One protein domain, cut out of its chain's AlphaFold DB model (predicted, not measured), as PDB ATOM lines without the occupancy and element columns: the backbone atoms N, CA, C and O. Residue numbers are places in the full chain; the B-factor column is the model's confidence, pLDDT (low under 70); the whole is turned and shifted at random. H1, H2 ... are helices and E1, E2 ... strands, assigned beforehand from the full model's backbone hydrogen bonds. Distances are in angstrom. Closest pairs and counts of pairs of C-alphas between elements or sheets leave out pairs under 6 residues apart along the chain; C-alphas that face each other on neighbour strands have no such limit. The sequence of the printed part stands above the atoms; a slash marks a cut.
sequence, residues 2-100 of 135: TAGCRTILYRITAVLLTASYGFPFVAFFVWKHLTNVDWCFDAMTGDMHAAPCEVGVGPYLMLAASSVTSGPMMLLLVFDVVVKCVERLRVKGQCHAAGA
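Overview. This is residues 2 to 100 of the 135 residues of the protein "Hypothetical protein" of Vitrella brassicaformis (UniProt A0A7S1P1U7). Two long helices, H1 and H2, cross as a lopsided X, and a small hairpin of two short strands, E1 and E2, lies near the last residues of H1, in the stretch that joins the helices. The first residues of H1, 2 to 13, and the long last part of H2, residues 75 to 100, stick out free on the far side of the crossing and spread apart. The printed part has 99 residues, with the order H1, E1, E2, H2 along the chain; the two strands form an antiparallel sheet, and the class is mostly helix. The whole is extended, with a radius of gyration of the C-alphas of 22.5 A, and spans 74 by 37 by 19 A, only just flat.

Along the chain. Find C-alpha 2 at (185.261, 269.866, 168.322); from there H1, residues 2 to 36, runs 52.3 A to C-alpha 36 at (201.753, 261.988, 217.300). Next come two short strands, E1 at residues 39 to 41 and E2 at residues 48 to 50. Then look for Gly 58, where H2 begins; it holds residues 58 to 100 and runs 62.7 A to C-alpha 100 at (201.942, 310.140, 176.798). Near residue 69 you will find a kink of 28 degrees in H2.

Arrangement. Start at Tyr 21 and Ser 66, whose C-alphas, 5.3 A apart, are the closest of H1 and H2. The two helices touch there, H1 with residues 18 to 28 alone and H2 with residues 59 to 70 alone. Their lines stand at a steep tilt of 52 degrees, and they run opposite ways. Go on to Leu 34 and Cys 40, the closest C-alphas of H1 and E1, 6.8 A apart. E1 and E2 form a hairpin, antiparallel at 143 degrees between their directions; look for N 40 and O 49 at 2.9 A, and N 49 and O 40 at 3.0 A, both within hydrogen-bond range. H1 and E2 are apart, and so are E1 and H2. Of the O i to N i+4 pairs, 28 of 31 in H1 and 36 of 39 in H2 are within hydrogen-bond range.

Size, cuts and confidence. Look at Thr 45 and Ala 100 for the two C-alphas farthest apart, 76.2 A. Without the stretches that stand free, the body has 61 residues and spans 39 by 18 by 17 A. The printed part has no cut; the link from H1 to E1 is tight, and those from E1 to E2 and from E2 to H2 are short. The mean pLDDT of the printed part is 70.6; look for values under 70 in 32 residues, among them 2 to 7, 51 to 56 and 88 to 100.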
ATOM      1  N   THR A   2     184.559 270.771 167.381       54.19
ATOM      2  CA  THR A   2     185.261 269.866 168.322       54.19
ATOM      3  C   THR A   2     186.194 270.550 169.335       54.19
ATOM      4  O   THR A   2     186.549 269.943 170.344       54.19
ATOM      5  N   ALA A   3     186.569 271.815 169.124       52.69
ATOM      6  CA  ALA A   3     187.510 272.529 170.000       52.69
ATOM      7  C   ALA A   3     186.917 272.902 171.378       52.69
ATOM      8  O   ALA A   3     187.612 272.845 172.395       52.69
ATOM      9  N   GLY A   4     185.620 273.231 171.434       52.16
ATOM     10  CA  GLY A   4     184.939 273.614 172.678       52.16
ATOM     11  C   GLY A   4     184.772 272.447 173.657       52.16
ATOM     12  O   GLY A   4     185.085 272.580 174.837       52.16
ATOM     13  N   CYS A   5     184.373 271.274 173.155       53.28
ATOM     14  CA  CYS A   5     184.161 270.077 173.978       53.28
ATOM     15  C   CYS A   5     185.472 269.570 174.609       53.28
ATOM     16  O   CYS A   5     185.528 269.252 175.796       53.28
ATOM     17  N   ARG A   6     186.570 269.604 173.841       57.75
ATOM     18  CA  ARG A   6     187.899 269.200 174.316       57.75
ATOM     19  C   ARG A   6     188.403 270.102 175.452       57.75
ATOM     20  O   ARG A   6     188.979 269.615 176.416       57.75
ATOM     21  N   THR A   7     188.129 271.404 175.368       63.28
ATOM     22  CA  THR A   7     188.546 272.395 176.375       63.28
ATOM     23  C   THR A   7     187.806 272.222 177.705       63.28
ATOM     24  O   THR A   7     188.409 272.363 178.767       63.28
ATOM     25  N   ILE A   8     186.515 271.881 177.666       72.50
ATOM     26  CA  ILE A   8     185.714 271.606 178.871       72.50
ATOM     27  C   ILE A   8     186.204 270.328 179.557       72.50
ATOM     28  O   ILE A   8     186.408 270.333 180.770       72.50
ATOM     29  N   LEU A   9     186.475 269.273 178.781       73.44
ATOM     30  CA  LEU A   9     187.003 268.015 179.309       73.44
ATOM     31  C   LEU A   9     188.327 268.230 180.054       73.44
ATOM     32  O   LEU A   9     188.454 267.801 181.195       73.44
ATOM     33  N   TYR A  10     189.271 268.980 179.472       71.69
ATOM     34  CA  TYR A  10     190.542 269.287 180.140       71.69
ATOM     35  C   TYR A  10     190.366 270.061 181.453       71.69
ATOM     36  O   TYR A  10     191.081 269.785 182.414       71.69
ATOM     37  N   ARG A  11     189.411 270.998 181.528       71.06
ATOM     38  CA  ARG A  11     189.125 271.737 182.771       71.06
ATOM     39  C   ARG A  11     188.559 270.825 183.857       71.06
ATOM     40  O   ARG A  11     189.015 270.895 184.992       71.06
ATOM     41  N   ILE A  12     187.613 269.954 183.509       75.62
ATOM     42  CA  ILE A  12     187.025 268.989 184.449       75.62
ATOM     43  C   ILE A  12     188.102 268.025 184.955       75.62
ATOM     44  O   ILE A  12     188.234 267.827 186.160       75.62
ATOM     45  N   THR A  13     188.918 267.478 184.053       73.31
ATOM     46  CA  THR A  13     190.031 266.593 184.413       73.31
ATOM     47  C   THR A  13     191.041 267.302 185.313       73.31
ATOM     48  O   THR A  13     191.460 266.723 186.308       73.31
ATOM     49  N   ALA A  14     191.390 268.561 185.032       69.44
ATOM     50  CA  ALA A  14     192.301 269.332 185.875       69.44
ATOM     51  C   ALA A  14     191.746 269.548 187.292       69.44
ATOM     52  O   ALA A  14     192.475 269.368 188.267       69.44
ATOM     53  N   VAL A  15     190.456 269.877 187.426       71.69
ATOM     54  CA  VAL A  15     189.805 270.043 188.736       71.69
ATOM     55  C   VAL A  15     189.777 268.721 189.504       71.69
ATOM     56  O   VAL A  15     190.165 268.688 190.670       71.69
ATOM     57  N   LEU A  16     189.388 267.624 188.845       75.88
ATOM     58  CA  LEU A  16     189.349 266.293 189.458       75.88
ATOM     59  C   LEU A  16     190.735 265.819 189.901       75.88
ATOM     60  O   LEU A  16     190.863 265.308 191.009       75.88
ATOM     61  N   LEU A  17     191.769 266.026 189.078       71.69
ATOM     62  CA  LEU A  17     193.150 265.708 189.449       71.69
ATOM     63  C   LEU A  17     193.611 266.559 190.635       71.69
ATOM     64  O   LEU A  17     194.198 266.047 191.579       71.69
ATOM     65  N   THR A  18     193.328 267.861 190.624       67.56
ATOM     66  CA  THR A  18     193.754 268.747 191.719       67.56
ATOM     67  C   THR A  18     193.104 268.339 193.045       67.56
ATOM     68  O   THR A  18     193.779 268.275 194.072       67.56
ATOM     69  N   ALA A  19     191.813 267.993 193.022       70.56
ATOM     70  CA  ALA A  19     191.101 267.503 194.197       70.56
ATOM     71  C   ALA A  19     191.629 266.138 194.674       70.56
ATOM     72  O   ALA A  19     191.837 265.944 195.874       70.56
ATOM     73  N   SER A  20     191.895 265.208 193.749       70.88
ATOM     74  CA  SER A  20     192.373 263.865 194.091       70.88
ATOM     75  C   SER A  20     193.793 263.856 194.653       70.88
ATOM     76  O   SER A  20     194.091 263.011 195.490       70.88
ATOM     77  N   TYR A  21     194.650 264.809 194.268       68.81
ATOM     78  CA  TYR A  21     195.985 264.948 194.858       68.81
ATOM     79  C   TYR A  21     195.999 265.738 196.166       68.81
ATOM     80  O   TYR A  21     196.904 265.525 196.967       68.81
ATOM     81  N   GLY A  22     195.015 266.606 196.424       71.06
ATOM     82  CA  GLY A  22     194.903 267.337 197.692       71.06
ATOM     83  C   GLY A  22     194.439 266.464 198.864       71.06
ATOM     84  O   GLY A  22     194.948 266.594 199.977       71.06
ATOM     85  N   PHE A  23     193.515 265.533 198.614       78.81
ATOM     86  CA  PHE A  23     192.961 264.644 199.643       78.81
ATOM     87  C   PHE A  23     194.023 263.801 200.394       78.81
ATOM     88  O   PHE A  23     193.992 263.784 201.626       78.81
ATOM     89  N   PRO A  24     195.012 263.175 199.723       77.31
ATOM     90  CA  PRO A  24     196.115 262.469 200.373       77.31
ATOM     91  C   PRO A  24     196.937 263.317 201.343       77.31
ATOM     92  O   PRO A  24     197.374 262.796 202.365       77.31
ATOM     93  N   PHE A  25     197.145 264.610 201.061       77.81
ATOM     94  CA  PHE A  25     197.859 265.491 201.991       77.81
ATOM     95  C   PHE A  25     197.068 265.663 203.280       77.81
ATOM     96  O   PHE A  25     197.623 265.483 204.362       77.81
ATOM     97  N   VAL A  26     195.771 265.964 203.174       80.88
ATOM     98  CA  VAL A  26     194.892 266.113 204.343       80.88
ATOM     99  C   VAL A  26     194.857 264.812 205.145       80.88
ATOM    100  O   VAL A  26     195.080 264.836 206.353       80.88
ATOM    101  N   ALA A  27     194.671 263.675 204.472       80.94
ATOM    102  CA  ALA A  27     194.679 262.360 205.105       80.94
ATOM    103  C   ALA A  27     196.013 262.062 205.815       80.94
ATOM    104  O   ALA A  27     196.011 261.578 206.945       80.94
ATOM    105  N   PHE A  28     197.150 262.407 205.200       81.88
ATOM    106  CA  PHE A  28     198.469 262.246 205.809       81.88
ATOM    107  C   PHE A  28     198.652 263.134 207.044       81.88
ATOM    108  O   PHE A  28     199.179 262.667 208.051       81.88
ATOM    109  N   PHE A  29     198.212 264.396 207.004       81.94
ATOM    110  CA  PHE A  29     198.286 265.288 208.165       81.94
ATOM    111  C   PHE A  29     197.414 264.800 209.318       81.94
ATOM    112  O   PHE A  29     197.871 264.818 210.457       81.94
ATOM    113  N   VAL A  30     196.201 264.322 209.031       82.81
ATOM    114  CA  VAL A  30     195.320 263.721 210.040       82.81
ATOM    115  C   VAL A  30     195.976 262.477 210.641       82.81
ATOM    116  O   VAL A  30     196.101 262.391 211.857       82.81
ATOM    117  N   TRP A  31     196.480 261.561 209.811       80.88
ATOM    118  CA  TRP A  31     197.185 260.364 210.278       80.88
ATOM    119  C   TRP A  31     198.422 260.705 211.120       80.88
ATOM    120  O   TRP A  31     198.612 260.154 212.203       80.88
ATOM    121  N   LYS A  32     199.246 261.659 210.672       79.38
ATOM    122  CA  LYS A  32     200.424 262.122 211.414       79.38
ATOM    123  C   LYS A  32     200.039 262.780 212.738       79.38
ATOM    124  O   LYS A  32     200.751 262.636 213.724       79.38
ATOM    125  N   HIS A  33     198.937 263.524 212.767       80.31
ATOM    126  CA  HIS A  33     198.469 264.153 213.993       80.31
ATOM    127  C   HIS A  33     197.980 263.110 214.999       80.31
ATOM    128  O   HIS A  33     198.402 263.162 216.147       80.31
ATOM    129  N   LEU A  34     197.184 262.134 214.545       75.19
ATOM    130  CA  LEU A  34     196.686 261.024 215.362       75.19
ATOM    131  C   LEU A  34     197.826 260.162 215.918       75.19
ATOM    132  O   LEU A  34     197.869 259.908 217.115       75.19
ATOM    133  N   THR A  35     198.803 259.804 215.085       71.56
ATOM    134  CA  THR A  35     199.985 259.043 215.527       71.56
ATOM    135  C   THR A  35     200.883 259.824 216.490       71.56
ATOM    136  O   THR A  35     201.474 259.223 217.374       71.56
ATOM    137  N   ASN A  36     200.978 261.154 216.369       71.19
ATOM    138  CA  ASN A  36     201.753 261.988 217.300       71.19
ATOM    139  C   ASN A  36     201.087 262.124 218.681       71.19
ATOM    140  O   ASN A  36     201.770 262.335 219.675       71.19
ATOM    141  N   VAL A  37     199.759 262.011 218.757       72.62
ATOM    142  CA  VAL A  37     199.044 261.968 220.044       72.62
ATOM    143  C   VAL A  37     198.856 260.537 220.562       72.62
ATOM    144  O   VAL A  37     198.059 260.338 221.474       72.62
ATOM    145  N   ASP A  38     199.566 259.555 219.985       71.50
ATOM    146  CA  ASP A  38     199.441 258.119 220.273       71.50
ATOM    147  C   ASP A  38     197.993 257.606 220.160       71.50
ATOM    148  O   ASP A  38     197.584 256.710 220.885       71.50
ATOM    149  N   TRP A  39     197.165 258.180 219.283       70.19
ATOM    150  CA  TRP A  39     195.821 257.668 219.004       70.19
ATOM    151  C   TRP A  39     195.859 256.778 217.768       70.19
ATOM    152  O   TRP A  39     195.989 257.263 216.640       70.19
ATOM    153  N   CYS A  40     195.710 255.473 217.981       73.62
ATOM    154  CA  CYS A  40     195.674 254.496 216.904       73.62
ATOM    155  C   CYS A  40     194.255 254.046 216.616       73.62
ATOM    156  O   CYS A  40     193.465 253.779 217.521       73.62
ATOM    157  N   PHE A  41     193.971 253.906 215.327       75.06
ATOM    158  CA  PHE A  41     192.769 253.251 214.849       75.06
ATOM    159  C   PHE A  41     193.006 251.739 214.790       75.06
ATOM    160  O   PHE A  41     193.894 251.291 214.062       75.06
ATOM    161  N   ASP A  42     192.217 250.959 215.525       73.31
ATOM    162  CA  ASP A  42     192.181 249.507 215.357       73.31
ATOM    163  C   ASP A  42     191.159 249.147 214.276       73.31
ATOM    164  O   ASP A  42     189.956 249.320 214.450       73.31
ATOM    165  N   ALA A  43     191.628 248.612 213.151       70.50
ATOM    166  CA  ALA A  43     190.751 248.189 212.065       70.50
ATOM    167  C   ALA A  43     189.873 246.974 212.424       70.50
ATOM    168  O   ALA A  43     188.854 246.758 211.771       70.50
ATOM    169  N   MET A  44     190.256 246.181 213.433       74.81
ATOM    170  CA  MET A  44     189.521 244.984 213.854       74.81
ATOM    171  C   MET A  44     188.343 245.327 214.767       74.81
ATOM    172  O   MET A  44     187.294 244.694 214.669       74.81
ATOM    173  N   THR A  45     188.501 246.323 215.640       78.31
ATOM    174  CA  THR A  45     187.448 246.767 216.571       78.31
ATOM    175  C   THR A  45     186.727 248.032 216.106       78.31
ATOM    176  O   THR A  45     185.598 248.273 216.522       78.31
ATOM    177  N   GLY A  46     187.322 248.805 215.193       76.19
ATOM    178  CA  GLY A  46     186.761 250.052 214.673       76.19
ATOM    179  C   GLY A  46     186.923 251.256 215.604       76.19
ATOM    180  O   GLY A  46     186.381 252.317 215.295       76.19
ATOM    181  N   ASP A  47     187.664 251.116 216.707       77.31
ATOM    182  CA  ASP A  47     187.810 252.143 217.740       77.31
ATOM    183  C   ASP A  47     189.185 252.827 217.726       77.31
ATOM    184  O   ASP A  47     190.217 252.262 217.344       77.31
ATOM    185  N   MET A  48     189.189 254.077 218.194       77.00
ATOM    186  CA  MET A  48     190.402 254.847 218.464       77.00
ATOM    187  C   MET A  48     190.835 254.630 219.913       77.00
ATOM    188  O   MET A  48     190.052 254.859 220.833       77.00
ATOM    189  N   HIS A  49     192.083 254.228 220.129       78.00
ATOM    190  CA  HIS A  49     192.624 253.993 221.466       78.00
ATOM    191  C   HIS A  49     194.035 254.572 221.598       78.00
ATOM    192  O   HIS A  49     194.777 254.679 220.622       78.00
ATOM    193  N   ALA A  50     194.383 254.974 222.823       73.06
ATOM    194  CA  ALA A  50     195.691 255.533 223.130       73.06
ATOM    195  C   ALA A  50     196.738 254.406 223.204       73.06
ATOM    196  O   ALA A  50     196.787 253.668 224.189       73.06
ATOM    197  N   ALA A  51     197.539 254.247 222.154       69.56
ATOM    198  CA  ALA A  51     198.614 253.271 222.033       69.56
ATOM    199  C   ALA A  51     199.708 253.803 221.086       69.56
ATOM    200  O   ALA A  51     199.425 254.628 220.222       69.56
ATOM    201  N   PRO A  52     200.965 253.344 221.197       65.81
ATOM    202  CA  PRO A  52     201.989 253.692 220.220       65.81
ATOM    203  C   PRO A  52     201.662 253.043 218.869       65.81
ATOM    204  O   PRO A  52     201.623 251.816 218.751       65.81
ATOM    205  N   CYS A  53     201.425 253.858 217.840       67.81
ATOM    206  CA  CYS A  53     201.058 253.344 216.521       67.81
ATOM    207  C   CYS A  53     202.279 252.815 215.772       67.81
ATOM    208  O   CYS A  53     203.310 253.485 215.693       67.81
ATOM    209  N   GLU A  54     202.142 251.649 215.133       66.25
ATOM    210  CA  GLU A  54     203.137 251.199 214.164       66.25
ATOM    211  C   GLU A  54     203.246 252.216 213.022       66.25
ATOM    212  O   GLU A  54     202.284 252.519 212.307       66.25
ATOM    213  N   VAL A  55     204.451 252.757 212.844       65.19
ATOM    214  CA  VAL A  55     204.748 253.720 211.785       65.19
ATOM    215  C   VAL A  55     204.879 252.955 210.469       65.19
ATOM    216  O   VAL A  55     205.963 252.546 210.060       65.19
ATOM    217  N   GLY A  56     203.749 252.738 209.802       66.69
ATOM    218  CA  GLY A  56     203.715 252.120 208.482       66.69
ATOM    219  C   GLY A  56     204.383 252.994 207.413       66.69
ATOM    220  O   GLY A  56     204.295 254.220 207.432       66.69
ATOM    221  N   VAL A  57     205.017 252.360 206.422       70.88
ATOM    222  CA  VAL A  57     205.651 253.049 205.275       70.88
ATOM    223  C   VAL A  57     204.605 253.567 204.267       70.88
ATOM    224  O   VAL A  57     204.859 254.513 203.521       70.88
ATOM    225  N   GLY A  58     203.400 252.985 204.261       75.81
ATOM    226  CA  GLY A  58     202.321 253.288 203.311       75.81
ATOM    227  C   GLY A  58     201.924 254.772 203.226       75.81
ATOM    228  O   GLY A  58     201.931 255.322 202.123       75.81
ATOM    229  N   PRO A  59     201.641 255.460 204.348       73.56
ATOM    230  CA  PRO A  59     201.311 256.886 204.349       73.56
ATOM    231  C   PRO A  59     202.398 257.768 203.717       73.56
ATOM    232  O   PRO A  59     202.084 258.711 202.991       73.56
ATOM    233  N   TYR A  60     203.676 257.434 203.917       75.94
ATOM    234  CA  TYR A  60     204.796 258.164 203.315       75.94
ATOM    235  C   TYR A  60     204.883 257.955 201.800       75.94
ATOM    236  O   TYR A  60     205.147 258.906 201.064       75.94
ATOM    237  N   LEU A  61     204.609 256.740 201.315       77.88
ATOM    238  CA  LEU A  61     204.539 256.457 199.877       77.88
ATOM    239  C   LEU A  61     203.373 257.197 199.212       77.88
ATOM    240  O   LEU A  61     203.531 257.754 198.126       77.88
ATOM    241  N   MET A  62     202.220 257.254 199.881       76.12
ATOM    242  CA  MET A  62     201.041 257.966 199.393       76.12
ATOM    243  C   MET A  62     201.281 259.486 199.326       76.12
ATOM    244  O   MET A  62     200.889 260.136 198.351       76.12
ATOM    245  N   LEU A  63     202.000 260.047 200.305       78.94
ATOM    246  CA  LEU A  63     202.452 261.440 200.282       78.94
ATOM    247  C   LEU A  63     203.443 261.699 199.137       78.94
ATOM    248  O   LEU A  63     203.285 262.669 198.396       78.94
ATOM    249  N   ALA A  64     204.432 260.819 198.955       75.75
ATOM    250  CA  ALA A  64     205.412 260.940 197.880       75.75
ATOM    251  C   ALA A  64     204.729 260.928 196.503       75.75
ATOM    252  O   ALA A  64     204.938 261.850 195.713       75.75
ATOM    253  N   ALA A  65     203.832 259.969 196.255       75.12
ATOM    254  CA  ALA A  65     203.055 259.887 195.018       75.12
ATOM    255  C   ALA A  65     202.223 261.157 194.757       75.12
ATOM    256  O   ALA A  65     202.153 261.629 193.624       75.12
ATOM    257  N   SER A  66     201.647 261.743 195.809       75.75
ATOM    258  CA  SER A  66     200.831 262.960 195.709       75.75
ATOM    259  C   SER A  66     201.672 264.219 195.485       75.75
ATOM    260  O   SER A  66     201.242 265.143 194.796       75.75
ATOM    261  N   SER A  67     202.891 264.271 196.029       72.69
ATOM    262  CA  SER A  67     203.825 265.391 195.843       72.69
ATOM    263  C   SER A  67     204.407 265.465 194.428       72.69
ATOM    264  O   SER A  67     204.512 266.558 193.870       72.69
ATOM    265  N   VAL A  68     204.708 264.312 193.816       73.19
ATOM    266  CA  VAL A  68     205.253 264.220 192.449       73.19
ATOM    267  C   VAL A  68     204.277 264.778 191.414       73.19
ATOM    268  O   VAL A  68     204.695 265.350 190.412       73.19
ATOM    269  N   THR A  69     202.976 264.649 191.654       68.75
ATOM    270  CA  THR A  69     201.933 265.093 190.725       68.75
ATOM    271  C   THR A  69     201.420 266.500 191.030       68.75
ATOM    272  O   THR A  69     201.213 267.288 190.105       68.75
ATOM    273  N   SER A  70     201.244 266.856 192.306       67.44
ATOM    274  CA  SER A  70     200.720 268.174 192.706       67.44
ATOM    275  C   SER A  70     201.752 269.300 192.610       67.44
ATOM    276  O   SER A  70     201.399 270.411 192.210       67.44
ATOM    277  N   GLY A  71     203.024 269.029 192.923       70.19
ATOM    278  CA  GLY A  71     204.093 270.032 192.928       70.19
ATOM    279  C   GLY A  71     204.308 270.697 191.563       70.19
ATOM    280  O   GLY A  71     204.205 271.923 191.466       70.19
ATOM    281  N   PRO A  72     204.539 269.924 190.483       71.69
ATOM    282  CA  PRO A  72     204.703 270.477 189.141       71.69
ATOM    283  C   PRO A  72     203.457 271.214 188.639       71.69
ATOM    284  O   PRO A  72     203.580 272.258 188.004       71.69
ATOM    285  N   MET A  73     202.256 270.715 188.954       68.31
ATOM    286  CA  MET A  73     201.006 271.373 188.558       68.31
ATOM    287  C   MET A  73     200.820 272.729 189.236       68.31
ATOM    288  O   MET A  73     200.480 273.704 188.569       68.31
ATOM    289  N   MET A  74     201.099 272.828 190.538       67.50
ATOM    290  CA  MET A  74     201.060 274.111 191.244       67.50
ATOM    291  C   MET A  74     202.098 275.096 190.702       67.50
ATOM    292  O   MET A  74     201.778 276.264 190.495       67.50
ATOM    293  N   LEU A  75     203.311 274.630 190.392       73.56
ATOM    294  CA  LEU A  75     204.347 275.445 189.747       73.56
ATOM    295  C   LEU A  75     203.893 275.991 188.389       73.56
ATOM    296  O   LEU A  75     204.086 277.174 188.116       73.56
ATOM    297  N   LEU A  76     203.254 275.163 187.561       73.50
ATOM    298  CA  LEU A  76     202.711 275.584 186.268       73.50
ATOM    299  C   LEU A  76     201.586 276.612 186.419       73.50
ATOM    300  O   LEU A  76     201.564 277.595 185.682       73.50
ATOM    301  N   LEU A  77     200.680 276.425 187.384       75.31
ATOM    302  CA  LEU A  77     199.605 277.383 187.660       75.31
ATOM    303  C   LEU A  77     200.157 278.729 188.136       75.31
ATOM    304  O   LEU A  77     199.735 279.772 187.641       75.31
ATOM    305  N   VAL A  78     201.125 278.719 189.056       76.50
ATOM    306  CA  VAL A  78     201.794 279.940 189.520       76.50
ATOM    307  C   VAL A  78     202.521 280.619 188.363       76.50
ATOM    308  O   VAL A  78     202.403 281.830 188.202       76.50
ATOM    309  N   PHE A  79     203.218 279.856 187.519       74.50
ATOM    310  CA  PHE A  79     203.894 280.399 186.347       74.50
ATOM    311  C   PHE A  79     202.909 281.044 185.363       74.50
ATOM    312  O   PHE A  79     203.139 282.170 184.933       74.50
ATOM    313  N   ASP A  80     201.782 280.394 185.060       76.50
ATOM    314  CA  ASP A  80     200.734 280.945 184.191       76.50
ATOM    315  C   ASP A  80     200.138 282.240 184.782       76.50
ATOM    316  O   ASP A  80     199.999 283.250 184.090       76.50
ATOM    317  N   VAL A  81     199.876 282.268 186.095       77.00
ATOM    318  CA  VAL A  81     199.421 283.484 186.793       77.00
ATOM    319  C   VAL A  81     200.457 284.604 186.692       77.00
ATOM    320  O   VAL A  81     200.096 285.734 186.365       77.00
ATOM    321  N   VAL A  82     201.737 284.312 186.932       76.12
ATOM    322  CA  VAL A  82     202.821 285.300 186.843       76.12
ATOM    323  C   VAL A  82     202.957 285.829 185.416       76.12
ATOM    324  O   VAL A  82     202.998 287.043 185.231       76.12
ATOM    325  N   VAL A  83     202.957 284.958 184.404       79.00
ATOM    326  CA  VAL A  83     203.039 285.357 182.990       79.00
ATOM    327  C   VAL A  83     201.851 286.235 182.604       79.00
ATOM    328  O   VAL A  83     202.058 287.322 182.069       79.00
ATOM    329  N   LYS A  84     200.618 285.847 182.957       77.69
ATOM    330  CA  LYS A  84     199.420 286.666 182.707       77.69
ATOM    331  C   LYS A  84     199.462 288.006 183.440       77.69
ATOM    332  O   LYS A  84     199.034 289.019 182.887       77.69
ATOM    333  N   CYS A  85     199.973 288.046 184.670       72.00
ATOM    334  CA  CYS A  85     200.177 289.295 185.405       72.00
ATOM    335  C   CYS A  85     201.200 290.201 184.706       72.00
ATOM    336  O   CYS A  85     200.948 291.396 184.549       72.00
ATOM    337  N   VAL A  86     202.318 289.641 184.236       75.50
ATOM    338  CA  VAL A  86     203.350 290.374 183.487       75.50
ATOM    339  C   VAL A  86     202.810 290.881 182.149       75.50
ATOM    340  O   VAL A  86     203.052 292.034 181.798       75.50
ATOM    341  N   GLU A  87     202.036 290.078 181.417       73.81
ATOM    342  CA  GLU A  87     201.370 290.515 180.185       73.81
ATOM    343  C   GLU A  87     200.397 291.666 180.444       73.81
ATOM    344  O   GLU A  87     200.466 292.685 179.759       73.81
ATOM    345  N   ARG A  88     199.543 291.573 181.474       67.75
ATOM    346  CA  ARG A  88     198.637 292.676 181.838       67.75
ATOM    347  C   ARG A  88     199.392 293.945 182.224       67.75
ATOM    348  O   ARG A  88     198.962 295.037 181.857       67.75
ATOM    349  N   LEU A  89     200.513 293.820 182.935       66.44
ATOM    350  CA  LEU A  89     201.379 294.952 183.272       66.44
ATOM    351  C   LEU A  89     202.018 295.571 182.023       66.44
ATOM    352  O   LEU A  89     202.051 296.795 181.910       66.44
ATOM    353  N   ARG A  90     202.464 294.756 181.059       68.06
ATOM    354  CA  ARG A  90     203.003 295.237 179.776       68.06
ATOM    355  C   ARG A  90     201.951 295.966 178.947       68.06
ATOM    356  O   ARG A  90     202.229 297.062 178.471       68.06
ATOM    357  N   VAL A  91     200.739 295.418 178.844       65.12
ATOM    358  CA  VAL A  91     199.611 296.074 178.159       65.12
ATOM    359  C   VAL A  91     199.269 297.403 178.838       65.12
ATOM    360  O   VAL A  91     199.101 298.419 178.167       65.12
ATOM    361  N   LYS A  92     199.244 297.439 180.176       59.16
ATOM    362  CA  LYS A  92     198.997 298.677 180.932       59.16
ATOM    363  C   LYS A  92     200.106 299.720 180.718       59.16
ATOM    364  O   LYS A  92     199.802 300.897 180.546       59.16
ATOM    365  N   GLY A  93     201.369 299.295 180.663       58.16
ATOM    366  CA  GLY A  93     202.515 300.161 180.365       58.16
ATOM    367  C   GLY A  93     202.502 300.718 178.938       58.16
ATOM    368  O   GLY A  93     202.779 301.899 178.738       58.16
ATOM    369  N   GLN A  94     202.105 299.912 177.950       54.47
ATOM    370  CA  GLN A  94     201.950 300.362 176.563       54.47
ATOM    371  C   GLN A  94     200.783 301.347 176.395       54.47
ATOM    372  O   GLN A  94     200.937 302.338 175.687       54.47
ATOM    373  N   CYS A  95     199.660 301.153 177.097       55.47
ATOM    374  CA  CYS A  95     198.561 302.128 177.113       55.47
ATOM    375  C   CYS A  95     198.961 303.474 177.743       55.47
ATOM    376  O   CYS A  95     198.508 304.520 177.284       55.47
ATOM    377  N   HIS A  96     199.821 303.485 178.765       50.72
ATOM    378  CA  HIS A  96     200.344 304.736 179.333       50.72
ATOM    379  C   HIS A  96     201.391 305.409 178.436       50.72
ATOM    380  O   HIS A  96     201.373 306.631 178.309       50.72
ATOM    381  N   ALA A  97     202.241 304.642 177.750       51.44
ATOM    382  CA  ALA A  97     203.174 305.191 176.763       51.44
ATOM    383  C   ALA A  97     202.446 305.769 175.532       51.44
ATOM    384  O   ALA A  97     202.825 306.827 175.037       51.44
ATOM    385  N   ALA A  98     201.362 305.130 175.079       50.25
ATOM    386  CA  ALA A  98     200.515 305.640 174.000       50.25
ATOM    387  C   ALA A  98     199.729 306.901 174.411       50.25
ATOM    388  O   ALA A  98     199.568 307.808 173.600       50.25
ATOM    389  N   GLY A  99     199.293 306.997 175.674       48.16
ATOM    390  CA  GLY A  99     198.658 308.201 176.222       48.16
ATOM    391  C   GLY A  99     199.619 309.379 176.427       48.16
ATOM    392  O   GLY A  99     199.206 310.526 176.308       48.16
ATOM    393  N   ALA A 100     200.905 309.111 176.681       48.31
ATOM    394  CA  ALA A 100     201.942 310.140 176.798       48.31
ATOM    395  C   ALA A 100     202.471 310.643 175.438       48.31
ATOM    396  O   ALA A 100     203.068 311.713 175.374       48.31
TER     397      ALA A 100